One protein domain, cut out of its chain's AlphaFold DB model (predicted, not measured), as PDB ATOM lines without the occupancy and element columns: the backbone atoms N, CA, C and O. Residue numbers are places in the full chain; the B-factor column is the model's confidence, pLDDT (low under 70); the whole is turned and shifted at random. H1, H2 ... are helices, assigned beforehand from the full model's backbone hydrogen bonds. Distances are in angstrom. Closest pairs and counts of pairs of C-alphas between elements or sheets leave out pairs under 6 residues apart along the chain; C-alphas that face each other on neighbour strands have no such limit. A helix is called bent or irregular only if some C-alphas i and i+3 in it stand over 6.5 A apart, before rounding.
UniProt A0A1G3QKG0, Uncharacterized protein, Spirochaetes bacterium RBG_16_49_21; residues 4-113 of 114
ATOM      1  N   GLN A   4      64.877 115.631  25.996       75.50
ATOM      2  CA  GLN A   4      64.250 116.397  24.920       75.50
ATOM      3  C   GLN A   4      63.527 115.503  23.897       75.50
ATOM      4  O   GLN A   4      62.380 115.761  23.538       75.50
ATOM      5  N   TYR A   5      64.164 114.403  23.479       78.69
ATOM      6  CA  TYR A   5      63.593 113.482  22.490       78.69
ATOM      7  C   TYR A   5      62.472 112.622  23.072       78.69
ATOM      8  O   TYR A   5      61.588 112.198  22.335       78.69
ATOM      9  N   ILE A   6      62.469 112.395  24.390       83.94
ATOM     10  CA  ILE A   6      61.398 111.652  25.065       83.94
ATOM     11  C   ILE A   6      60.091 112.447  24.982       83.94
ATOM     12  O   ILE A   6      59.048 111.880  24.672       83.94
ATOM     13  N   TYR A   7      60.149 113.769  25.180       86.50
ATOM     14  CA  TYR A   7      58.977 114.634  25.038       86.50
ATOM     15  C   TYR A   7      58.446 114.678  23.600       86.50
ATOM     16  O   TYR A   7      57.233 114.633  23.411       86.50
ATOM     17  N   LEU A   8      59.329 114.685  22.594       86.62
ATOM     18  CA  LEU A   8      58.913 114.567  21.191       86.62
ATOM     19  C   LEU A   8      58.250 113.224  20.889       86.62
ATOM     20  O   LEU A   8      57.205 113.197  20.247       86.62
ATOM     21  N   MET A   9      58.827 112.114  21.356       87.44
ATOM     22  CA  MET A   9      58.232 110.791  21.145       87.44
ATOM     23  C   MET A   9      56.857 110.689  21.800       87.44
ATOM     24  O   MET A   9      55.921 110.198  21.175       87.44
ATOM     25  N   LEU A  10      56.706 111.199  23.026       89.31
ATOM     26  CA  LEU A  10      55.406 111.255  23.693       89.31
ATOM     27  C   LEU A  10      54.413 112.103  22.892       89.31
ATOM     28  O   LEU A  10      53.301 111.644  22.646       89.31
ATOM     29  N   ALA A  11      54.820 113.288  22.426       90.44
ATOM     30  CA  ALA A  11      53.987 114.128  21.568       90.44
ATOM     31  C   ALA A  11      53.504 113.353  20.327       90.44
ATOM     32  O   ALA A  11      52.301 113.250  20.098       90.44
ATOM     33  N   VAL A  12      54.409 112.688  19.604       92.06
ATOM     34  CA  VAL A  12      54.069 111.840  18.447       92.06
ATOM     35  C   VAL A  12      53.058 110.749  18.806       92.06
ATOM     36  O   VAL A  12      52.079 110.562  18.082       92.06
ATOM     37  N   VAL A  13      53.251 110.040  19.921       92.50
ATOM     38  CA  VAL A  13      52.343 108.964  20.356       92.50
ATOM     39  C   VAL A  13      50.947 109.511  20.645       92.50
ATOM     40  O   VAL A  13      49.960 108.979  20.130       92.50
ATOM     41  N   PHE A  14      50.844 110.593  21.420       92.31
ATOM     42  CA  PHE A  14      49.559 111.216  21.743       92.31
ATOM     43  C   PHE A  14      48.885 111.815  20.504       92.31
ATOM     44  O   PHE A  14      47.677 111.665  20.327       92.31
ATOM     45  N   ASN A  15      49.666 112.423  19.610       94.12
ATOM     46  CA  ASN A  15      49.185 112.970  18.348       94.12
ATOM     47  C   ASN A  15      48.636 111.875  17.421       94.12
ATOM     48  O   ASN A  15      47.531 112.004  16.897       94.12
ATOM     49  N   THR A  16      49.373 110.775  17.265       92.38
ATOM     50  CA  THR A  16      48.949 109.609  16.478       92.38
ATOM     51  C   THR A  16      47.674 109.012  17.067       92.38
ATOM     52  O   THR A  16      46.705 108.789  16.347       92.38
ATOM     53  N   SER A  17      47.638 108.820  18.390       91.50
ATOM     54  CA  SER A  17      46.485 108.246  19.093       91.50
ATOM     55  C   SER A  17      45.226 109.096  18.908       91.50
ATOM     56  O   SER A  17      44.171 108.556  18.585       91.50
ATOM     57  N   ALA A  18      45.337 110.423  19.038       91.06
ATOM     58  CA  ALA A  18      44.225 111.345  18.809       91.06
ATOM     59  C   ALA A  18      43.663 111.227  17.382       91.06
ATOM     60  O   ALA A  18      42.452 111.117  17.197       91.06
ATOM     61  N   ASN A  19      44.544 111.189  16.376       90.81
ATOM     62  CA  ASN A  19      44.144 111.054  14.976       90.81
ATOM     63  C   ASN A  19      43.496 109.694  14.674       90.81
ATOM     64  O   ASN A  19      42.522 109.636  13.925       90.81
ATOM     65  N   LEU A  20      43.988 108.606  15.274       89.38
ATOM     66  CA  LEU A  20      43.389 107.277  15.118       89.38
ATOM     67  C   LEU A  20      41.999 107.193  15.756       89.38
ATOM     68  O   LEU A  20      41.101 106.603  15.159       89.38
ATOM     69  N   VAL A  21      41.805 107.816  16.927       88.06
ATOM     70  CA  VAL A  21      40.478 107.946  17.550       88.06
ATOM     71  C   VAL A  21      39.549 108.687  16.595       88.06
ATOM     72  O   VAL A  21      38.528 108.130  16.207       88.06
ATOM     73  N   ILE A  22      39.924 109.882  16.123       86.81
ATOM     74  CA  ILE A  22      39.096 110.633  15.162       86.81
ATOM     75  C   ILE A  22      38.742 109.766  13.964       86.81
ATOM     76  O   ILE A  22      37.570 109.644  13.634       86.81
ATOM     77  N   LYS A  23      39.726 109.109  13.352       83.44
ATOM     78  CA  LYS A  23      39.500 108.277  12.173       83.44
ATOM     79  C   LYS A  23      38.519 107.131  12.426       83.44
ATOM     80  O   LYS A  23      37.634 106.899  11.607       83.44
ATOM     81  N   GLY A  24      38.632 106.453  13.567       81.62
ATOM     82  CA  GLY A  24      37.740 105.348  13.915       81.62
ATOM     83  C   GLY A  24      36.298 105.762  14.196       81.62
ATOM     84  O   GLY A  24      35.390 104.950  14.022       81.62
ATOM     85  N   PHE A  25      36.073 107.018  14.583       77.38
ATOM     86  CA  PHE A  25      34.735 107.549  14.861       77.38
ATOM     87  C   PHE A  25      34.194 108.468  13.755       77.38
ATOM     88  O   PHE A  25      32.984 108.667  13.685       77.38
ATOM     89  N   ALA A  26      35.043 108.956  12.845       68.00
ATOM     90  CA  ALA A  26      34.661 109.821  11.729       68.00
ATOM     91  C   ALA A  26      33.656 109.145  10.783       68.00
ATOM     92  O   ALA A  26      32.753 109.802  10.282       68.00
ATOM     93  N   ALA A  27      33.738 107.821  10.605       59.34
ATOM     94  CA  ALA A  27      32.774 107.064   9.799       59.34
ATOM     95  C   ALA A  27      31.352 107.005  10.403       59.34
ATOM     96  O   ALA A  27      30.414 106.607   9.717       59.34
ATOM     97  N   LYS A  28      31.183 107.371  11.683       61.47
ATOM     98  CA  LYS A  28      29.897 107.376  12.407       61.47
ATOM     99  C   LYS A  28      29.359 108.785  12.679       61.47
ATOM    100  O   LYS A  28      28.379 108.921  13.408       61.47
ATOM    101  N   GLN A  29      30.011 109.826  12.169       59.78
ATOM    102  CA  GLN A  29      29.714 111.194  12.572       59.78
ATOM    103  C   GLN A  29      28.573 111.792  11.735       59.78
ATOM    104  O   GLN A  29      28.674 111.896  10.516       59.78
ATOM    105  N   SER A  30      27.487 112.174  12.412       57.78
ATOM    106  CA  SER A  30      26.372 112.945  11.853       57.78
ATOM    107  C   SER A  30      26.814 114.349  11.416       57.78
ATOM    108  O   SER A  30      27.698 114.945  12.029       57.78
ATOM    109  N   GLU A  31      26.160 114.899  10.387       66.31
ATOM    110  CA  GLU A  31      26.546 116.144   9.693       66.31
ATOM    111  C   GLU A  31      26.426 117.431  10.540       66.31
ATOM    112  O   GLU A  31      26.900 118.494  10.134       66.31
ATOM    113  N   THR A  32      25.814 117.366  11.726       72.81
ATOM    114  CA  THR A  32      25.492 118.554  12.529       72.81
ATOM    115  C   THR A  32      26.570 118.857  13.571       72.81
ATOM    116  O   THR A  32      26.968 117.992  14.347       72.81
ATOM    117  N   ILE A  33      26.962 120.132  13.688       69.50
ATOM    118  CA  ILE A  33      27.924 120.635  14.694       69.50
ATOM    119  C   ILE A  33      27.529 120.243  16.129       69.50
ATOM    120  O   ILE A  33      28.407 119.975  16.946       69.50
ATOM    121  N   LEU A  34      26.227 120.161  16.433       67.94
ATOM    122  CA  LEU A  34      25.711 119.741  17.743       67.94
ATOM    123  C   LEU A  34      26.075 118.292  18.105       67.94
ATOM    124  O   LEU A  34      26.358 118.006  19.270       67.94
ATOM    125  N   ASP A  35      26.121 117.400  17.119       69.25
ATOM    126  CA  ASP A  35      26.504 116.005  17.338       69.25
ATOM    127  C   ASP A  35      28.016 115.897  17.558       69.25
ATOM    128  O   ASP A  35      28.473 115.099  18.375       69.25
ATOM    129  N   LEU A  36      28.823 116.749  16.914       67.44
ATOM    130  CA  LEU A  36      30.266 116.816  17.179       67.44
ATOM    131  C   LEU A  36      30.563 117.159  18.649       67.44
ATOM    132  O   LEU A  36      31.391 116.497  19.271       67.44
ATOM    133  N   ILE A  37      29.859 118.135  19.230       69.00
ATOM    134  CA  ILE A  37      30.069 118.573  20.626       69.00
ATOM    135  C   ILE A  37      29.435 117.669  21.691       69.00
ATOM    136  O   ILE A  37      29.699 117.873  22.870       69.00
ATOM    137  N   THR A  38      28.631 116.669  21.327       68.38
ATOM    138  CA  THR A  38      28.111 115.657  22.275       68.38
ATOM    139  C   THR A  38      28.806 114.301  22.143       68.38
ATOM    140  O   THR A  38      28.619 113.414  22.977       68.38
ATOM    141  N   ASN A  39      29.671 114.139  21.141       74.94
ATOM    142  CA  ASN A  39      30.389 112.896  20.900       74.94
ATOM    143  C   ASN A  39      31.543 112.694  21.896       74.94
ATOM    144  O   ASN A  39      32.627 113.268  21.767       74.94
ATOM    145  N   VAL A  40      31.338 111.781  22.851       79.00
ATOM    146  CA  VAL A  40      32.344 111.323  23.831       79.00
ATOM    147  C   VAL A  40      33.710 110.980  23.201       79.00
ATOM    148  O   VAL A  40      34.733 111.386  23.761       79.00
ATOM    149  N   PRO A  41      33.797 110.306  22.033       81.50
ATOM    150  CA  PRO A  41      35.094 110.001  21.428       81.50
ATOM    151  C   PRO A  41      35.859 111.240  20.947       81.50
ATOM    152  O   PRO A  41      37.090 111.244  20.945       81.50
ATOM    153  N   LEU A  42      35.147 112.308  20.576       82.69
ATOM    154  CA  LEU A  42      35.763 113.558  20.142       82.69
ATOM    155  C   LEU A  42      36.416 114.286  21.323       82.69
ATOM    156  O   LEU A  42      37.518 114.810  21.186       82.69
ATOM    157  N   PHE A  43      35.798 114.231  22.507       86.56
ATOM    158  CA  PHE A  43      36.417 114.722  23.742       86.56
ATOM    159  C   PHE A  43      37.678 113.944  24.108       86.56
ATOM    160  O   PHE A  43      38.663 114.549  24.526       86.56
ATOM    161  N   LEU A  44      37.682 112.620  23.919       89.19
ATOM    162  CA  LEU A  44      38.880 111.813  24.146       89.19
ATOM    163  C   LEU A  44      40.010 112.219  23.189       89.19
ATOM    164  O   LEU A  44      41.141 112.426  23.628       89.19
ATOM    165  N   ALA A  45      39.705 112.393  21.899       89.12
ATOM    166  CA  ALA A  45      40.670 112.892  20.921       89.12
ATOM    167  C   ALA A  45      41.183 114.298  21.277       89.12
ATOM    168  O   ALA A  45      42.386 114.549  21.213       89.12
ATOM    169  N   ALA A  46      40.298 115.197  21.715       89.31
ATOM    170  CA  ALA A  46      40.669 116.537  22.160       89.31
ATOM    171  C   ALA A  46      41.583 116.502  23.397       89.31
ATOM    172  O   ALA A  46      42.586 117.215  23.441       89.31
ATOM    173  N   ALA A  47      41.298 115.634  24.372       92.56
ATOM    174  CA  ALA A  47      42.146 115.439  25.545       92.56
ATOM    175  C   ALA A  47      43.539 114.916  25.154       92.56
ATOM    176  O   ALA A  47      44.552 115.445  25.614       92.56
ATOM    177  N   LEU A  48      43.605 113.933  24.249       92.06
ATOM    178  CA  LEU A  48      44.861 113.411  23.699       92.06
ATOM    179  C   LEU A  48      45.655 114.506  22.967       92.06
ATOM    180  O   LEU A  48      46.869 114.609  23.153       92.06
ATOM    181  N   PHE A  49      44.986 115.370  22.195       92.44
ATOM    182  CA  PHE A  49      45.631 116.529  21.574       92.44
ATOM    183  C   PHE A  49      46.142 117.542  22.595       92.44
ATOM    184  O   PHE A  49      47.243 118.064  22.415       92.44
ATOM    185  N   GLY A  50      45.395 117.788  23.672       93.25
ATOM    186  CA  GLY A  50      45.839 118.635  24.778       93.25
ATOM    187  C   GLY A  50      47.111 118.096  25.436       93.25
ATOM    188  O   GLY A  50      48.070 118.839  25.639       93.25
ATOM    189  N   ILE A  51      47.173 116.786  25.685       92.81
ATOM    190  CA  ILE A  51      48.366 116.130  26.240       92.81
ATOM    191  C   ILE A  51      49.547 116.217  25.259       92.81
ATOM    192  O   ILE A  51      50.653 116.593  25.657       92.81
ATOM    193  N   ASN A  52      49.311 115.939  23.971       93.12
ATOM    194  CA  ASN A  52      50.306 116.137  22.915       93.12
ATOM    195  C   ASN A  52      50.850 117.573  22.924       93.12
ATOM    196  O   ASN A  52      52.062 117.767  22.899       93.12
ATOM    197  N   PHE A  53      49.972 118.575  23.003       92.06
ATOM    198  CA  PHE A  53      50.355 119.983  23.001       92.06
ATOM    199  C   PHE A  53      51.266 120.339  24.182       92.06
ATOM    200  O   PHE A  53      52.263 121.037  23.997       92.06
ATOM    201  N   ILE A  54      50.989 119.810  25.379       93.38
ATOM    202  CA  ILE A  54      51.833 120.026  26.564       93.38
ATOM    203  C   ILE A  54      53.235 119.439  26.352       93.38
ATOM    204  O   ILE A  54      54.237 120.114  26.605       93.38
ATOM    205  N   TYR A  55      53.331 118.195  25.873       91.12
ATOM    206  CA  TYR A  55      54.626 117.554  25.626       91.12
ATOM    207  C   TYR A  55      55.394 118.209  24.479       91.12
ATOM    208  O   TYR A  55      56.599 118.426  24.599       91.12
ATOM    209  N   TYR A  56      54.697 118.589  23.410       90.38
ATOM    210  CA  TYR A  56      55.274 119.308  22.283       90.38
ATOM    211  C   TYR A  56      55.837 120.664  22.719       90.38
ATOM    212  O   TYR A  56      56.997 120.963  22.451       90.38
ATOM    213  N   THR A  57      55.074 121.436  23.497       90.81
ATOM    214  CA  THR A  57      55.538 122.713  24.062       90.81
ATOM    215  C   THR A  57      56.777 122.520  24.936       90.81
ATOM    216  O   THR A  57      57.731 123.287  24.843       90.81
ATOM    217  N   LYS A  58      56.823 121.455  25.750       89.44
ATOM    218  CA  LYS A  58      58.025 121.128  26.533       89.44
ATOM    219  C   LYS A  58      59.224 120.759  25.664       89.44
ATOM    220  O   LYS A  58      60.341 121.122  26.021       89.44
ATOM    221  N   ALA A  59      59.015 120.046  24.559       87.00
ATOM    222  CA  ALA A  59      60.079 119.702  23.620       87.00
ATOM    223  C   ALA A  59      60.659 120.941  22.919       87.00
ATOM    224  O   ALA A  59      61.874 121.026  22.745       87.00
ATOM    225  N   LEU A  60      59.807 121.919  22.591       87.25
ATOM    226  CA  LEU A  60      60.203 123.172  21.942       87.25
ATOM    227  C   LEU A  60      61.127 124.053  22.790       87.25
ATOM    228  O   LEU A  60      61.864 124.861  22.241       87.25
ATOM    229  N   ASN A  61      61.166 123.864  24.113       87.62
ATOM    230  CA  ASN A  61      62.148 124.550  24.962       87.62
ATOM    231  C   ASN A  61      63.598 124.116  24.687       87.62
ATOM    232  O   ASN A  61      64.530 124.750  25.174       87.62
ATOM    233  N   PHE A  62      63.795 123.011  23.966       83.62
ATOM    234  CA  PHE A  62      65.113 122.430  23.721       83.62
ATOM    235  C   PHE A  62      65.449 122.253  22.238       83.62
ATOM    236  O   PHE A  62      66.611 122.009  21.915       83.62
ATOM    237  N   ILE A  63      64.446 122.296  21.363       84.12
ATOM    238  CA  ILE A  63      64.566 122.000  19.936       84.12
ATOM    239  C   ILE A  63      63.821 123.091  19.181       84.12
ATOM    240  O   ILE A  63      62.662 123.370  19.489       84.12
ATOM    241  N   ASP A  64      64.461 123.662  18.163       86.44
ATOM    242  CA  ASP A  64      63.829 124.684  17.340       86.44
ATOM    243  C   ASP A  64      62.562 124.153  16.672       86.44
ATOM    244  O   ASP A  64      62.510 123.027  16.161       86.44
ATOM    245  N   ILE A  65      61.538 125.002  16.622       86.44
ATOM    246  CA  ILE A  65      60.241 124.650  16.036       86.44
ATOM    247  C   ILE A  65      60.361 124.210  14.572       86.44
ATOM    248  O   ILE A  65      59.652 123.300  14.146       86.44
ATOM    249  N   SER A  66      61.321 124.782  13.840       83.62
ATOM    250  CA  SER A  66      61.651 124.438  12.453       83.62
ATOM    251  C   SER A  66      62.097 122.983  12.272       83.62
ATOM    252  O   SER A  66      62.003 122.455  11.171       83.62
ATOM    253  N   ILE A  67      62.563 122.335  13.345       83.12
ATOM    254  CA  ILE A  67      63.058 120.952  13.355       83.12
ATOM    255  C   ILE A  67      62.041 120.036  14.037       83.12
ATOM    256  O   ILE A  67      61.701 118.969  13.525       83.12
ATOM    257  N   ALA A  68      61.523 120.463  15.191       86.88
ATOM    258  CA  ALA A  68      60.571 119.691  15.978       86.88
ATOM    259  C   ALA A  68      59.275 119.410  15.203       86.88
ATOM    260  O   ALA A  68      58.769 118.289  15.249       86.88
ATOM    261  N   TYR A  69      58.755 120.399  14.470       86.75
ATOM    262  CA  TYR A  69      57.482 120.260  13.767       86.75
ATOM    263  C   TYR A  69      57.528 119.210  12.639       86.75
ATOM    264  O   TYR A  69      56.711 118.284  12.684       86.75
ATOM    265  N   PRO A  70      58.488 119.251  11.688       86.06
ATOM    266  CA  PRO A  70      58.634 118.199  10.679       86.06
ATOM    267  C   PRO A  70      58.810 116.798  11.268       86.06
ATOM    268  O   PRO A  70      58.255 115.845  10.728       86.06
ATOM    269  N   ILE A  71      59.542 116.665  12.382       85.25
ATOM    270  CA  ILE A  71      59.723 115.376  13.063       85.25
ATOM    271  C   ILE A  71      58.383 114.862  13.579       85.25
ATOM    272  O   ILE A  71      58.010 113.730  13.280       85.25
ATOM    273  N   VAL A  72      57.648 115.684  14.335       89.12
ATOM    274  CA  VAL A  72      56.375 115.251  14.923       89.12
ATOM    275  C   VAL A  72      55.387 114.873  13.833       89.12
ATOM    276  O   VAL A  72      54.855 113.768  13.850       89.12
ATOM    277  N   VAL A  73      55.177 115.758  12.857       87.31
ATOM    278  CA  VAL A  73      54.219 115.523  11.773       87.31
ATOM    279  C   VAL A  73      54.633 114.320  10.930       87.31
ATOM    280  O   VAL A  73      53.806 113.460  10.646       87.31
ATOM    281  N   GLY A  74      55.913 114.216  10.579       86.88
ATOM    282  CA  GLY A  74      56.441 113.117   9.784       86.88
ATOM    283  C   GLY A  74      56.255 111.752  10.427       86.88
ATOM    284  O   GLY A  74      55.680 110.850   9.818       86.88
ATOM    285  N   PHE A  75      56.698 111.610  11.677       87.50
ATOM    286  CA  PHE A  75      56.530 110.360  12.414       87.50
ATOM    287  C   PHE A  75      55.059 110.049  12.683       87.50
ATOM    288  O   PHE A  75      54.651 108.900  12.509       87.50
ATOM    289  N   SER A  76      54.252 111.053  13.042       90.56
ATOM    290  CA  SER A  76      52.810 110.869  13.208       90.56
ATOM    291  C   SER A  76      52.162 110.357  11.926       90.56
ATOM    292  O   SER A  76      51.401 109.405  11.992       90.56
ATOM    293  N   ILE A  77      52.479 110.916  10.753       87.62
ATOM    294  CA  ILE A  77      51.921 110.453   9.471       87.62
ATOM    295  C   ILE A  77      52.270 108.983   9.221       87.62
ATOM    296  O   ILE A  77      51.384 108.190   8.906       87.62
ATOM    297  N   ILE A  78      53.540 108.604   9.399       86.44
ATOM    298  CA  ILE A  78      53.989 107.217   9.201       86.44
ATOM    299  C   ILE A  78      53.225 106.269  10.131       86.44
ATOM    300  O   ILE A  78      52.718 105.236   9.683       86.44
ATOM    301  N   LEU A  79      53.109 106.624  11.413       89.31
ATOM    302  CA  LEU A  79      52.410 105.809  12.403       89.31
ATOM    303  C   LEU A  79      50.906 105.751  12.137       89.31
ATOM    304  O   LEU A  79      50.354 104.657  12.103       89.31
ATOM    305  N   ILE A  80      50.253 106.892  11.904       89.19
ATOM    306  CA  ILE A  80      48.816 106.973  11.616       89.19
ATOM    307  C   ILE A  80      48.488 106.071  10.436       89.19
ATOM    308  O   ILE A  80      47.546 105.293  10.517       89.19
ATOM    309  N   ILE A  81      49.275 106.129   9.363       84.75
ATOM    310  CA  ILE A  81      49.029 105.318   8.174       84.75
ATOM    311  C   ILE A  81      49.266 103.835   8.465       84.75
ATOM    312  O   ILE A  81      48.405 103.018   8.151       84.75
ATOM    313  N   SER A  82      50.377 103.488   9.121       85.88
ATOM    314  CA  SER A  82      50.688 102.097   9.486       85.88
ATOM    315  C   SER A  82      49.574 101.478  10.333       85.88
ATOM    316  O   SER A  82      49.059 100.408  10.015       85.88
ATOM    317  N   PHE A  83      49.138 102.188  11.375       87.00
ATOM    318  CA  PHE A  83      48.019 101.765  12.210       87.00
ATOM    319  C   PHE A  83      46.689 101.808  11.466       87.00
ATOM    320  O   PHE A  83      45.825 100.989  11.745       87.00
ATOM    321  N   SER A  84      46.511 102.710  10.506       84.44
ATOM    322  CA  SER A  84      45.274 102.792   9.736       84.44
ATOM    323  C   SER A  84      45.081 101.596   8.807       84.44
ATOM    324  O   SER A  84      43.969 101.085   8.696       84.44
ATOM    325  N   ILE A  85      46.154 101.104   8.186       83.44
ATOM    326  CA  ILE A  85      46.114  99.852   7.418       83.44
ATOM    327  C   ILE A  85      45.756  98.686   8.350       83.44
ATOM    328  O   ILE A  85      44.893  97.884   8.017       83.44
ATOM    329  N   LEU A  86      46.387  98.613   9.529       82.88
ATOM    330  CA  LEU A  86      46.203  97.509  10.477       82.88
ATOM    331  C   LEU A  86      44.822  97.501  11.156       82.88
ATOM    332  O   LEU A  86      44.238  96.437  11.334       82.88
ATOM    333  N   LEU A  87      44.313  98.667  11.565       82.31
ATOM    334  CA  LEU A  87      43.083  98.803  12.357       82.31
ATOM    335  C   LEU A  87      41.834  98.995  11.491       82.31
ATOM    336  O   LEU A  87      40.763  98.527  11.867       82.31
ATOM    337  N   PHE A  88      41.958  99.682  10.350       82.56
ATOM    338  CA  PHE A  88      40.823 100.030   9.487       82.56
ATOM    339  C   PHE A  88      40.824  99.282   8.147       82.56
ATOM    340  O   PHE A  88      39.913  99.489   7.349       82.56
ATOM    341  N   ASN A  89      41.804  98.397   7.896       77.81
ATOM    342  CA  ASN A  89      41.939  97.619   6.654       77.81
ATOM    343  C   ASN A  89      41.858  98.476   5.379       77.81
ATOM    344  O   ASN A  89      41.365  98.043   4.333       77.81
ATOM    345  N   GLU A  90      42.343  99.715   5.453       74.38
ATOM    346  CA  GLU A  90      42.338 100.607   4.305       74.38
ATOM    347  C   GLU A  90      43.323 100.143   3.233       74.38
ATOM    348  O   GLU A  90      44.487  99.835   3.500       74.38
ATOM    349  N   ARG A  91      42.861 100.156   1.981       73.25
ATOM    350  CA  ARG A  91      43.726  99.964   0.821       73.25
ATOM    351  C   ARG A  91      44.363 101.295   0.459       73.25
ATOM    352  O   ARG A  91      43.692 102.180  -0.065       73.25
ATOM    353  N   LEU A  92      45.659 101.419   0.719       73.00
ATOM    354  CA  LEU A  92      46.429 102.557   0.239       73.00
ATOM    355  C   LEU A  92      46.655 102.448  -1.264       73.00
ATOM    356  O   LEU A  92      47.078 101.409  -1.775       73.00
ATOM    357  N   SER A  93      46.418 103.548  -1.967       82.69
ATOM    358  CA  SER A  93      46.808 103.668  -3.367       82.69
ATOM    359  C   SER A  93      48.333 103.755  -3.492       82.69
ATOM    360  O   SER A  93      49.009 104.363  -2.660       82.69
ATOM    361  N   ILE A  94      48.881 103.243  -4.597       82.00
ATOM    362  CA  ILE A  94      50.290 103.433  -4.987       82.00
ATOM    363  C   ILE A  94      50.667 104.924  -5.025       82.00
ATOM    364  O   ILE A  94      51.782 105.294  -4.665       82.00
ATOM    365  N   THR A  95      49.722 105.800  -5.381       82.94
ATOM    366  CA  THR A  95      49.933 107.255  -5.351       82.94
ATOM    367  C   THR A  95      50.101 107.806  -3.932       82.94
ATOM    368  O   THR A  95      50.933 108.686  -3.722       82.94
ATOM    369  N   GLN A  96      49.376 107.272  -2.943       79.19
ATOM    370  CA  GLN A  96      49.527 107.669  -1.537       79.19
ATOM    371  C   GLN A  96      50.873 107.205  -0.976       79.19
ATOM    372  O   GLN A  96      51.552 107.984  -0.315       79.19
ATOM    373  N   LEU A  97      51.298 105.982  -1.309       82.12
ATOM    374  CA  LEU A  97      52.630 105.469  -0.972       82.12
ATOM    375  C   LEU A  97      53.748 106.342  -1.561       82.12
ATOM    376  O   LEU A  97      54.693 106.694  -0.854       82.12
ATOM    377  N   GLY A  98      53.618 106.754  -2.827       85.00
ATOM    378  CA  GLY A  98      54.556 107.688  -3.458       85.00
ATOM    379  C   GLY A  98      54.597 109.051  -2.758       85.00
ATOM    380  O   GLY A  98      55.677 109.567  -2.463       85.00
ATOM    381  N   GLY A  99      53.430 109.603  -2.415       83.56
ATOM    382  CA  GLY A  99      53.318 110.847  -1.647       83.56
ATOM    383  C   GLY A  99      53.966 110.759  -0.261       83.56
ATOM    384  O   GLY A  99      54.673 111.677   0.144       83.56
ATOM    385  N   MET A 100      53.806 109.634   0.441       81.00
ATOM    386  CA  MET A 100      54.488 109.390   1.718       81.00
ATOM    387  C   MET A 100      56.008 109.389   1.562       81.00
ATOM    388  O   MET A 100      56.703 110.005   2.368       81.00
ATOM    389  N   GLY A 101      56.524 108.741   0.513       84.56
ATOM    390  CA  GLY A 101      57.951 108.767   0.194       84.56
ATOM    391  C   GLY A 101      58.470 110.196   0.019       84.56
ATOM    392  O   GLY A 101      59.494 110.554   0.597       84.56
ATOM    393  N   LEU A 102      57.723 111.044  -0.694       85.75
ATOM    394  CA  LEU A 102      58.062 112.461  -0.867       85.75
ATOM    395  C   LEU A 102      58.033 113.252   0.446       85.75
ATOM    396  O   LEU A 102      58.910 114.084   0.658       85.75
ATOM    397  N   ILE A 103      57.078 112.983   1.342       83.81
ATOM    398  CA  ILE A 103      57.034 113.609   2.674       83.81
ATOM    399  C   ILE A 103      58.284 113.233   3.476       83.81
ATOM    400  O   ILE A 103      58.931 114.112   4.041       83.81
ATOM    401  N   ILE A 104      58.661 111.951   3.480       82.50
ATOM    402  CA  ILE A 104      59.868 111.466   4.165       82.50
ATOM    403  C   ILE A 104      61.116 112.153   3.602       82.50
ATOM    404  O   ILE A 104      61.929 112.664   4.369       82.50
ATOM    405  N   ILE A 105      61.242 112.224   2.274       86.50
ATOM    406  CA  ILE A 105      62.348 112.929   1.612       86.50
ATOM    407  C   ILE A 105      62.354 114.410   2.008       86.50
ATOM    408  O   ILE A 105      63.401 114.941   2.364       86.50
ATOM    409  N   GLY A 106      61.193 115.070   2.006       82.44
ATOM    410  CA  GLY A 106      61.055 116.465   2.423       82.44
ATOM    411  C   GLY A 106      61.522 116.698   3.860       82.44
ATOM    412  O   GLY A 106      62.268 117.640   4.115       82.44
ATOM    413  N   ILE A 107      61.162 115.809   4.788       80.31
ATOM    414  CA  ILE A 107      61.614 115.875   6.187       80.31
ATOM    415  C   ILE A 107      63.134 115.711   6.279       80.31
ATOM    416  O   ILE A 107      63.783 116.482   6.983       80.31
ATOM    417  N   ILE A 108      63.711 114.750   5.547       81.06
ATOM    418  CA  ILE A 108      65.166 114.534   5.509       81.06
ATOM    419  C   ILE A 108      65.884 115.774   4.964       81.06
ATOM    420  O   ILE A 108      66.897 116.177   5.524       81.06
ATOM    421  N   LEU A 109      65.356 116.407   3.914       81.81
ATOM    422  CA  LEU A 109      65.932 117.628   3.342       81.81
ATOM    423  C   LEU A 109      65.875 118.810   4.316       81.81
ATOM    424  O   LEU A 109      66.850 119.551   4.429       81.81
ATOM    425  N   VAL A 110      64.766 118.972   5.043       77.31
ATOM    426  CA  VAL A 110      64.657 119.990   6.102       77.31
ATOM    427  C   VAL A 110      65.678 119.724   7.210       77.31
ATOM    428  O   VAL A 110      66.299 120.658   7.713       77.31
ATOM    429  N   PHE A 111      65.898 118.454   7.548       70.69
ATOM    430  CA  PHE A 111      66.862 118.053   8.567       70.69
ATOM    431  C   PHE A 111      68.322 118.179   8.105       70.69
ATOM    432  O   PHE A 111      69.188 118.511   8.901       70.69
ATOM    433  N   SER A 112      68.604 117.967   6.817       66.94
ATOM    434  CA  SER A 112      69.954 118.013   6.231       66.94
ATOM    435  C   SER A 112      70.616 119.393   6.295       66.94
ATOM    436  O   SER A 112      71.805 119.503   5.995       66.94
ATOM    437  N   ARG A 113      69.871 120.450   6.633       56.34
ATOM    438  CA  ARG A 113      70.403 121.813   6.769       56.34
ATOM    439  C   ARG A 113      70.911 122.133   8.187       56.34
ATOM    440  O   ARG A 113      71.256 123.284   8.442       56.34
TER     441      ARG A 113
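Overview. This is residues 4 to 113 of the 114 residues of an uncharacterized protein of Spirochaetes bacterium RBG_16_49_21 (UniProt A0A1G3QKG0). Look for four long helices set in one loose row, H3, H1, H4 and H5 in that order through space, with H4 crossing H1 at a slant and H5 at the far edge touching H4 alone. The short helix H2 lies beyond one end of the row, past the end of H1 and the beginning of H3, and touches no helix. The printed part has 110 residues with five named helices, H1 H2 H3 H4 H5 along the chain, and no named strand; the class is all helix. It is only just compact, close to loose, with a radius of gyration of the C-alphas of 15.5 A, and its C-alphas span 45 by 36 by 22 A.

Along the chain. Begin at C-alpha 4 at (64.250, 116.397, 24.920), where H1 starts; H1 takes residues 4 to 26, is 33.1 A long from first to last C-alpha, and ends at C-alpha 26 at (34.661, 109.821, 11.729). After six linking residues you come to H2, residues 33 to 38, which measures 9.1 A from first to last C-alpha. One residue further on, find C-alpha 40 at (32.344, 111.323, 23.831); from there H3, residues 40 to 60, runs 30.3 A. H4 follows with residues 65 to 88, the longest helix by residues with 24, and 32.0 A long. It is neither bent nor irregular, but only just: C-alphas 66 and 69 are 6.0 A apart. H5 takes residues 94 to 111, 25.9 A long, and ends at C-alpha 111 at (66.862, 118.053, 8.567).

Arrangement. Start with H1, H3 and H4, an up-and-down bundle, in which each helix runs against the one before it in the chain. H1 and H3 touch with 42 pairs of C-alphas within 8 A, and their closest C-alphas, those of Ala 11 and Asn 52, are 4.4 A apart. They run opposite ways at a shallow tilt of 20 degrees. H1 and H4 touch too, with the closest C-alphas, those of Thr 16 and Ser 76, 5.2 A apart; they run the same way at a steep tilt of 42 degrees. H3 and H4 are close but not clearly touching, with C-alphas 60 and 68 the closest at 6.9 A, and run opposite ways at a shallow tilt of 33 degrees, only just short of steep. Move outward to H5: it forms a helical hairpin with H4, which it touches at residues 67 to 78 of H4 alone. Their closest C-alphas, those of Pro 70 and Ile 107, are 5.9 A apart, and they run opposite ways at a shallow tilt of 24 degrees. The helix packing is only just mostly aligned, with 2 of 3 touching pairs at a shallow tilt. H5 is apart from H1 and H3. H2 is close to H3 but not clearly touching it, about perpendicular at 87 degrees, with the C-alphas of Leu 36 and Leu 42 the closest at 7.0 A; it is apart from H1, H4 and H5. In the backbones of H1, H2, H3 and H5, every O i to N i+4 pair is within hydrogen-bond range; in H4, 19 of 20 are.

Size, cuts and confidence. The two C-alphas farthest apart are those of Leu 34 and Arg 113, at 46.1 A. The printed part has no cut. The links from H2 to H3, H3 to H4 and H4 to H5 are tight, the link from H1 to H2 is short, and no link is long. The mean pLDDT of the printed part is 82.8; look for values under 70 at residues 26 to 31, 33 to 38 and 112 to 113.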